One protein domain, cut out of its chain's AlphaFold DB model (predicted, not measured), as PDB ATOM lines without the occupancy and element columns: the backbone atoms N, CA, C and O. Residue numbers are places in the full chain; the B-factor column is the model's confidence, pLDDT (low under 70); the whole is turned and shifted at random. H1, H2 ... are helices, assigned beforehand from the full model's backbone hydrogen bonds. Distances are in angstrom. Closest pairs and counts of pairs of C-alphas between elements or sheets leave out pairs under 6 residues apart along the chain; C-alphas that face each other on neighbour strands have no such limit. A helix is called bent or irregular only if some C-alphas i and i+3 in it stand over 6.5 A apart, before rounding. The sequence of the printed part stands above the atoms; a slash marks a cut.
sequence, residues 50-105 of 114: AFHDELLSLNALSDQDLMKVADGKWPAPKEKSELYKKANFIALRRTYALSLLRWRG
ATOM      1  N   ALA A  50     -17.215 -45.570  33.329       90.19
ATOM      2  CA  ALA A  50     -15.887 -45.288  33.888       90.19
ATOM      3  C   ALA A  50     -14.948 -44.485  32.960       90.19
ATOM      4  O   ALA A  50     -13.906 -44.009  33.403       90.19
ATOM      5  N   PHE A  51     -15.286 -44.372  31.673       91.50
ATOM      6  CA  PHE A  51     -14.528 -43.650  30.656       91.50
ATOM      7  C   PHE A  51     -15.206 -42.355  30.185       91.50
ATOM      8  O   PHE A  51     -14.615 -41.629  29.383       91.50
ATOM      9  N   HIS A  52     -16.441 -42.076  30.618       93.62
ATOM     10  CA  HIS A  52     -17.245 -40.980  30.069       93.62
ATOM     11  C   HIS A  52     -16.638 -39.620  30.367       93.62
ATOM     12  O   HIS A  52     -16.448 -38.860  29.425       93.62
ATOM     13  N   ASP A  53     -16.275 -39.337  31.617       92.56
ATOM     14  CA  ASP A  53     -15.739 -38.026  32.009       92.56
ATOM     15  C   ASP A  53     -14.505 -37.640  31.186       92.56
ATOM     16  O   ASP A  53     -14.428 -36.551  30.611       92.56
ATOM     17  N   GLU A  54     -13.566 -38.574  31.043       91.81
ATOM     18  CA  GLU A  54     -12.343 -38.358  30.275       91.81
ATOM     19  C   GLU A  54     -12.630 -38.161  28.779       91.81
ATOM     20  O   GLU A  54     -12.041 -37.279  28.156       91.81
ATOM     21  N   LEU A  55     -13.542 -38.934  28.180       94.62
ATOM     22  CA  LEU A  55     -13.903 -38.750  26.770       94.62
ATOM     23  C   LEU A  55     -14.679 -37.451  26.550       94.62
ATOM     24  O   LEU A  55     -14.368 -36.708  25.621       94.62
ATOM     25  N   LEU A  56     -15.644 -37.139  27.416       95.69
ATOM     26  CA  LEU A  56     -16.433 -35.914  27.340       95.69
ATOM     27  C   LEU A  56     -15.553 -34.671  27.461       95.69
ATOM     28  O   LEU A  56     -15.811 -33.704  26.745       95.69
ATOM     29  N   SER A  57     -14.473 -34.721  28.250       94.56
ATOM     30  CA  SER A  57     -13.498 -33.627  28.352       94.56
ATOM     31  C   SER A  57     -12.882 -33.232  26.999       94.56
ATOM     32  O   SER A  57     -12.570 -32.060  26.783       94.56
ATOM     33  N   LEU A  58     -12.785 -34.168  26.042       96.31
ATOM     34  CA  LEU A  58     -12.250 -33.886  24.707       96.31
ATOM     35  C   LEU A  58     -13.147 -32.928  23.907       96.31
ATOM     36  O   LEU A  58     -12.647 -32.217  23.041       96.31
ATOM     37  N   ASN A  59     -14.446 -32.837  24.219       96.12
ATOM     38  CA  ASN A  59     -15.356 -31.893  23.557       96.12
ATOM     39  C   ASN A  59     -14.964 -30.427  23.784       96.12
ATOM     40  O   ASN A  59     -15.323 -29.583  22.967       96.12
ATOM     41  N   ALA A  60     -14.236 -30.121  24.862       96.00
ATOM     42  CA  ALA A  60     -13.782 -28.768  25.170       96.00
ATOM     43  C   ALA A  60     -12.489 -28.378  24.430       96.00
ATOM     44  O   ALA A  60     -12.097 -27.214  24.452       96.00
ATOM     45  N   LEU A  61     -11.811 -29.333  23.784       96.94
ATOM     46  CA  LEU A  61     -10.556 -29.078  23.083       96.94
ATOM     47  C   LEU A  61     -10.782 -28.349  21.757       96.94
ATOM     48  O   LEU A  61     -11.813 -28.516  21.096       96.94
ATOM     49  N   SER A  62      -9.770 -27.581  21.346       97.06
ATOM     50  CA  SER A  62      -9.681 -27.017  19.999       97.06
ATOM     51  C   SER A  62      -9.515 -28.123  18.951       97.06
ATOM     52  O   SER A  62      -9.093 -29.237  19.268       97.06
ATOM     53  N   ASP A  63      -9.794 -27.820  17.685       96.88
ATOM     54  CA  ASP A  63      -9.594 -28.787  16.595       96.88
ATOM     55  C   ASP A  63      -8.123 -29.204  16.459       96.88
ATOM     56  O   ASP A  63      -7.818 -30.374  16.238       96.88
ATOM     57  N   GLN A  64      -7.195 -28.268  16.677       95.69
ATOM     58  CA  GLN A  64      -5.757 -28.555  16.665       95.69
ATOM     59  C   GLN A  64      -5.359 -29.524  17.782       95.69
ATOM     60  O   GLN A  64      -4.534 -30.414  17.574       95.69
ATOM     61  N   ASP A  65      -5.939 -29.372  18.969       96.75
ATOM     62  CA  ASP A  65      -5.650 -30.254  20.096       96.75
ATOM     63  C   ASP A  65      -6.321 -31.620  19.938       96.75
ATOM     64  O   ASP A  65      -5.693 -32.639  20.219       96.75
ATOM     65  N   LEU A  66      -7.539 -31.673  19.391       96.12
ATOM     66  CA  LEU A  66      -8.171 -32.932  18.996       96.12
ATOM     67  C   LEU A  66      -7.339 -33.688  17.958       96.12
ATOM     68  O   LEU A  66      -7.215 -34.908  18.063       96.12
ATOM     69  N   MET A  67      -6.714 -32.983  17.010       94.88
ATOM     70  CA  MET A  67      -5.808 -33.603  16.043       94.88
ATOM     71  C   MET A  67      -4.589 -34.221  16.736       94.88
ATOM     72  O   MET A  67      -4.237 -35.368  16.469       94.88
ATOM     73  N   LYS A  68      -3.989 -33.530  17.715       95.12
ATOM     74  CA  LYS A  68      -2.905 -34.108  18.533       95.12
ATOM     75  C   LYS A  68      -3.373 -35.345  19.301       95.12
ATOM     76  O   LYS A  68      -2.601 -36.295  19.431       95.12
ATOM     77  N   VAL A  69      -4.609 -35.355  19.815       94.75
ATOM     78  CA  VAL A  69      -5.182 -36.541  20.476       94.75
ATOM     79  C   VAL A  69      -5.300 -37.689  19.485       94.75
ATOM     80  O   VAL A  69      -4.819 -38.775  19.793       94.75
ATOM     81  N   ALA A  70      -5.886 -37.453  18.310       93.38
ATOM     82  CA  ALA A  70      -6.049 -38.449  17.252       93.38
ATOM     83  C   ALA A  70      -4.704 -39.044  16.789       93.38
ATOM     84  O   ALA A  70      -4.576 -40.266  16.655       93.38
ATOM     85  N   ASP A  71      -3.680 -38.202  16.664       91.38
ATOM     86  CA  ASP A  71      -2.304 -38.576  16.319       91.38
ATOM     87  C   ASP A  71      -1.554 -39.312  17.444       91.38
ATOM     88  O   ASP A  71      -0.435 -39.782  17.240       91.38
ATOM     89  N   GLY A  72      -2.113 -39.384  18.657       90.12
ATOM     90  CA  GLY A  72      -1.416 -39.925  19.828       90.12
ATOM     91  C   GLY A  72      -0.308 -39.015  20.379       90.12
ATOM     92  O   GLY A  72       0.468 -39.442  21.229       90.12
ATOM     93  N   LYS A  73      -0.249 -37.755  19.937       90.75
ATOM     94  CA  LYS A  73       0.703 -36.718  20.379       90.75
ATOM     95  C   LYS A  73       0.172 -35.887  21.555       90.75
ATOM     96  O   LYS A  73       0.725 -34.837  21.874       90.75
ATOM     97  N   TRP A  74      -0.915 -36.324  22.185       90.56
ATOM     98  CA  TRP A  74      -1.513 -35.667  23.344       90.56
ATOM     99  C   TRP A  74      -1.204 -36.428  24.636       90.56
ATOM    100  O   TRP A  74      -1.241 -37.663  24.625       90.56
ATOM    101  N   PRO A  75      -0.951 -35.735  25.765       87.62
ATOM    102  CA  PRO A  75      -0.675 -36.392  27.034       87.62
ATOM    103  C   PRO A  75      -1.743 -37.423  27.418       87.62
ATOM    104  O   PRO A  75      -2.949 -37.143  27.449       87.62
ATOM    105  N   ALA A  76      -1.284 -38.631  27.745       79.06
ATOM    106  CA  ALA A  76      -2.139 -39.637  28.350       79.06
ATOM    107  C   ALA A  76      -2.641 -39.133  29.723       79.06
ATOM    108  O   ALA A  76      -1.919 -38.393  30.398       79.06
ATOM    109  N   PRO A  77      -3.849 -39.536  30.161       78.00
ATOM    110  CA  PRO A  77      -4.321 -39.226  31.505       78.00
ATOM    111  C   PRO A  77      -3.330 -39.799  32.521       78.00
ATOM    112  O   PRO A  77      -2.843 -40.924  32.352       78.00
ATOM    113  N   LYS A  78      -3.014 -39.011  33.551       68.88
ATOM    114  CA  LYS A  78      -2.194 -39.454  34.680       68.88
ATOM    115  C   LYS A  78      -3.047 -40.421  35.503       68.88
ATOM    116  O   LYS A  78      -4.158 -40.067  35.862       68.88
ATOM    117  N   GLU A  79      -2.512 -41.609  35.762       59.91
ATOM    118  CA  GLU A  79      -3.178 -42.779  36.360       59.91
ATOM    119  C   GLU A  79      -4.127 -43.556  35.449       59.91
ATOM    120  O   GLU A  79      -5.142 -43.078  34.954       59.91
ATOM    121  N   LYS A  80      -3.798 -44.836  35.278       63.88
ATOM    122  CA  LYS A  80      -4.663 -45.814  34.637       63.88
ATOM    123  C   LYS A  80      -4.594 -47.103  35.426       63.88
ATOM    124  O   LYS A  80      -3.590 -47.813  35.384       63.88
ATOM    125  N   SER A  81      -5.678 -47.383  36.139       71.00
ATOM    126  CA  SER A  81      -5.952 -48.702  36.698       71.00
ATOM    127  C   SER A  81      -5.865 -49.771  35.599       71.00
ATOM    128  O   SER A  81      -5.978 -49.474  34.407       71.00
ATOM    129  N   GLU A  82      -5.694 -51.039  35.977       73.25
ATOM    130  CA  GLU A  82      -5.638 -52.167  35.029       73.25
ATOM    131  C   GLU A  82      -6.825 -52.200  34.040       73.25
ATOM    132  O   GLU A  82      -6.687 -52.671  32.911       73.25
ATOM    133  N   LEU A  83      -7.970 -51.619  34.416       79.00
ATOM    134  CA  LEU A  83      -9.149 -51.450  33.563       79.00
ATOM    135  C   LEU A  83      -8.841 -50.687  32.261       79.00
ATOM    136  O   LEU A  83      -9.241 -51.104  31.175       79.00
ATOM    137  N   TYR A  84      -8.098 -49.587  32.356       79.19
ATOM    138  CA  TYR A  84      -7.782 -48.722  31.220       79.19
ATOM    139  C   TYR A  84      -6.786 -49.362  30.244       79.19
ATOM    140  O   TYR A  84      -6.832 -49.087  29.042       79.19
ATOM    141  N   LYS A  85      -5.884 -50.210  30.758       75.12
ATOM    142  CA  LYS A  85      -4.955 -50.994  29.934       75.12
ATOM    143  C   LYS A  85      -5.710 -52.073  29.163       75.12
ATOM    144  O   LYS A  85      -5.581 -52.143  27.945       75.12
ATOM    145  N   LYS A  86      -6.559 -52.847  29.852       74.06
ATOM    146  CA  LYS A  86      -7.373 -53.916  29.246       74.06
ATOM    147  C   LYS A  86      -8.312 -53.404  28.150       74.06
ATOM    148  O   LYS A  86      -8.518 -54.095  27.162       74.06
ATOM    149  N   ALA A  87      -8.850 -52.196  28.307       77.50
ATOM    150  CA  ALA A  87      -9.784 -51.596  27.354       77.50
ATOM    151  C   ALA A  87      -9.125 -50.902  26.142       77.50
ATOM    152  O   ALA A  87      -9.839 -50.290  25.353       77.50
ATOM    153  N   ASN A  88      -7.791 -50.929  26.003       86.56
ATOM    154  CA  ASN A  88      -7.056 -50.131  25.009       86.56
ATOM    155  C   ASN A  88      -7.547 -48.667  24.967       86.56
ATOM    156  O   ASN A  88      -7.922 -48.115  23.930       86.56
ATOM    157  N   PHE A  89      -7.585 -48.022  26.136       88.56
ATOM    158  CA  PHE A  89      -8.242 -46.724  26.268       88.56
ATOM    159  C   PHE A  89      -7.598 -45.607  25.425       88.56
ATOM    160  O   PHE A  89      -8.251 -44.624  25.082       88.56
ATOM    161  N   ILE A  90      -6.316 -45.740  25.068       89.50
ATOM    162  CA  ILE A  90      -5.668 -44.794  24.149       89.50
ATOM    163  C   ILE A  90      -6.305 -44.866  22.759       89.50
ATOM    164  O   ILE A  90      -6.616 -43.818  22.197       89.50
ATOM    165  N   ALA A  91      -6.560 -46.066  22.231       90.19
ATOM    166  CA  ALA A  91      -7.272 -46.211  20.964       90.19
ATOM    167  C   ALA A  91      -8.684 -45.618  21.053       90.19
ATOM    168  O   ALA A  91      -9.073 -44.848  20.181       90.19
ATOM    169  N   LEU A  92      -9.409 -45.868  22.152       92.19
ATOM    170  CA  LEU A  92     -10.745 -45.297  22.356       92.19
ATOM    171  C   LEU A  92     -10.739 -43.758  22.335       92.19
ATOM    172  O   LEU A  92     -11.570 -43.150  21.659       92.19
ATOM    173  N   ARG A  93      -9.776 -43.121  23.017       93.50
ATOM    174  CA  ARG A  93      -9.608 -41.658  22.991       93.50
ATOM    175  C   ARG A  93      -9.358 -41.131  21.581       93.50
ATOM    176  O   ARG A  93      -9.968 -40.138  21.192       93.50
ATOM    177  N   ARG A  94      -8.482 -41.794  20.823       94.06
ATOM    178  CA  ARG A  94      -8.150 -41.414  19.440       94.06
ATOM    179  C   ARG A  94      -9.378 -41.505  18.537       94.06
ATOM    180  O   ARG A  94      -9.700 -40.540  17.850       94.06
ATOM    181  N   THR A  95     -10.120 -42.608  18.611       93.62
ATOM    182  CA  THR A  95     -11.355 -42.811  17.840       93.62
ATOM    183  C   THR A  95     -12.427 -41.776  18.180       93.62
ATOM    184  O   THR A  95     -13.105 -41.262  17.286       93.62
ATOM    185  N   TYR A  96     -12.582 -41.435  19.462       95.44
ATOM    186  CA  TYR A  96     -13.538 -40.410  19.874       95.44
ATOM    187  C   TYR A  96     -13.127 -39.016  19.382       95.44
ATOM    188  O   TYR A  96     -13.963 -38.301  18.835       95.44
ATOM    189  N   ALA A  97     -11.840 -38.662  19.476       95.56
ATOM    190  CA  ALA A  97     -11.319 -37.398  18.956       95.56
ATOM    191  C   ALA A  97     -11.541 -37.252  17.440       95.56
ATOM    192  O   ALA A  97     -12.012 -36.211  16.988       95.56
ATOM    193  N   LEU A  98     -11.297 -38.314  16.665       94.88
ATOM    194  CA  LEU A  98     -11.625 -38.344  15.236       94.88
ATOM    195  C   LEU A  98     -13.132 -38.159  15.009       94.88
ATOM    196  O   LEU A  98     -13.557 -37.351  14.191       94.88
ATOM    197  N   SER A  99     -13.974 -38.849  15.775       94.38
ATOM    198  CA  SER A  99     -15.427 -38.692  15.646       94.38
ATOM    199  C   SER A  99     -15.888 -37.250  15.908       94.38
ATOM    200  O   SER A  99     -16.794 -36.775  15.222       94.38
ATOM    201  N   LEU A 100     -15.250 -36.545  16.851       95.94
ATOM    202  CA  LEU A 100     -15.499 -35.126  17.117       95.94
ATOM    203  C   LEU A 100     -15.029 -34.227  15.971       95.94
ATOM    204  O   LEU A 100     -15.783 -33.359  15.546       95.94
ATOM    205  N   LEU A 101     -13.827 -34.452  15.441       95.50
ATOM    206  CA  LEU A 101     -13.305 -33.697  14.299       95.50
ATOM    207  C   LEU A 101     -14.228 -33.826  13.076       95.50
ATOM    208  O   LEU A 101     -14.581 -32.820  12.466       95.50
ATOM    209  N   ARG A 102     -14.713 -35.040  12.781       93.56
ATOM    210  CA  ARG A 102     -15.676 -35.276  11.695       93.56
ATOM    211  C   ARG A 102     -16.985 -34.528  11.937       93.56
ATOM    212  O   ARG A 102     -17.525 -33.919  11.023       93.56
ATOM    213  N   TRP A 103     -17.493 -34.573  13.169       94.06
ATOM    214  CA  TRP A 103     -18.705 -33.847  13.553       94.06
ATOM    215  C   TRP A 103     -18.547 -32.324  13.413       94.06
ATOM    216  O   TRP A 103     -19.490 -31.646  13.020       94.06
ATOM    217  N   ARG A 104     -17.342 -31.794  13.644       94.81
ATOM    218  CA  ARG A 104     -16.998 -30.377  13.447       94.81
ATOM    219  C   ARG A 104     -16.727 -29.991  11.985       94.81
ATOM    220  O   ARG A 104     -16.347 -28.857  11.721       94.81
ATOM    221  N   GLY A 105     -16.932 -30.910  11.039       92.50
ATOM    222  CA  GLY A 105     -16.809 -30.645   9.606       92.50
ATOM    223  C   GLY A 105     -15.411 -30.868   9.029       92.50
ATOM    224  O   GLY A 105     -15.189 -30.543   7.865       92.50
TER     225      GLY A 105
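Overview. This is residues 50 to 105 of the 114 residues of an uncharacterized protein of Anaerolineaceae bacterium (UniProt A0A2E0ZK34). A long helix, H4, runs along much of the length of the domain, and H1 and H2 pack on it, with the three centres making a triangle. The short H3 sits at one end, beyond the first residue of H4, and a long link of 11 residues runs from H2 to reach it. The printed part has 56 residues with four named helices, in the order H1, H2, H3, H4, and no named strand; the class is all helix. The whole is compact, with a radius of gyration of the C-alphas of 10.9 A, and elongated, with spans of 35 by 20 by 15 A.

Arrangement. H1, residues 50 to 60, touches H4, residues 89 to 103, with the C-alphas of Leu 55 and Arg 93 closest at 6.4 A. They run the same way at a steep tilt of 38 degrees, only just more than shallow. H1 is close to but not clearly touching H2, residues 63 to 70; their closest C-alphas, of Leu 58 and Leu 66, are 7.1 A apart. H2 touches H4, the closest C-alphas being those of Ala 70 and Arg 94 at 4.2 A. They run opposite ways at a shallow tilt of 33 degrees, only just short of steep. H3, residues 82 to 86, is only just apart from H1, with closest C-alphas at 8.5 A, and meets H4 only through their link. Every O i to N i+4 pair is within hydrogen-bond range in H2, H3 and H4; in H1 3 of 7 are, beside 5 of 8 O i to N i+3 pairs.

Along the chain. H1 begins at C-alpha 50, (-15.887, -45.288, 33.888), and is 18.8 A long; it is irregular, with C-alphas 50 and 53 at 7.5 A. H2 spans 10.3 A and H3 6.3 A. H4, 20.9 A long, ends at C-alpha 103, (-18.705, -33.847, 13.553).

Size, cuts and confidence. The two C-alphas farthest apart, of Glu 82 and Gly 105, are 35.1 A apart. The printed part has no cut. The link from H2 to H3, 11 residues, is long; the other two are tight. Mean pLDDT of the printed part is 89.2, and residues 78 to 80 are under 70.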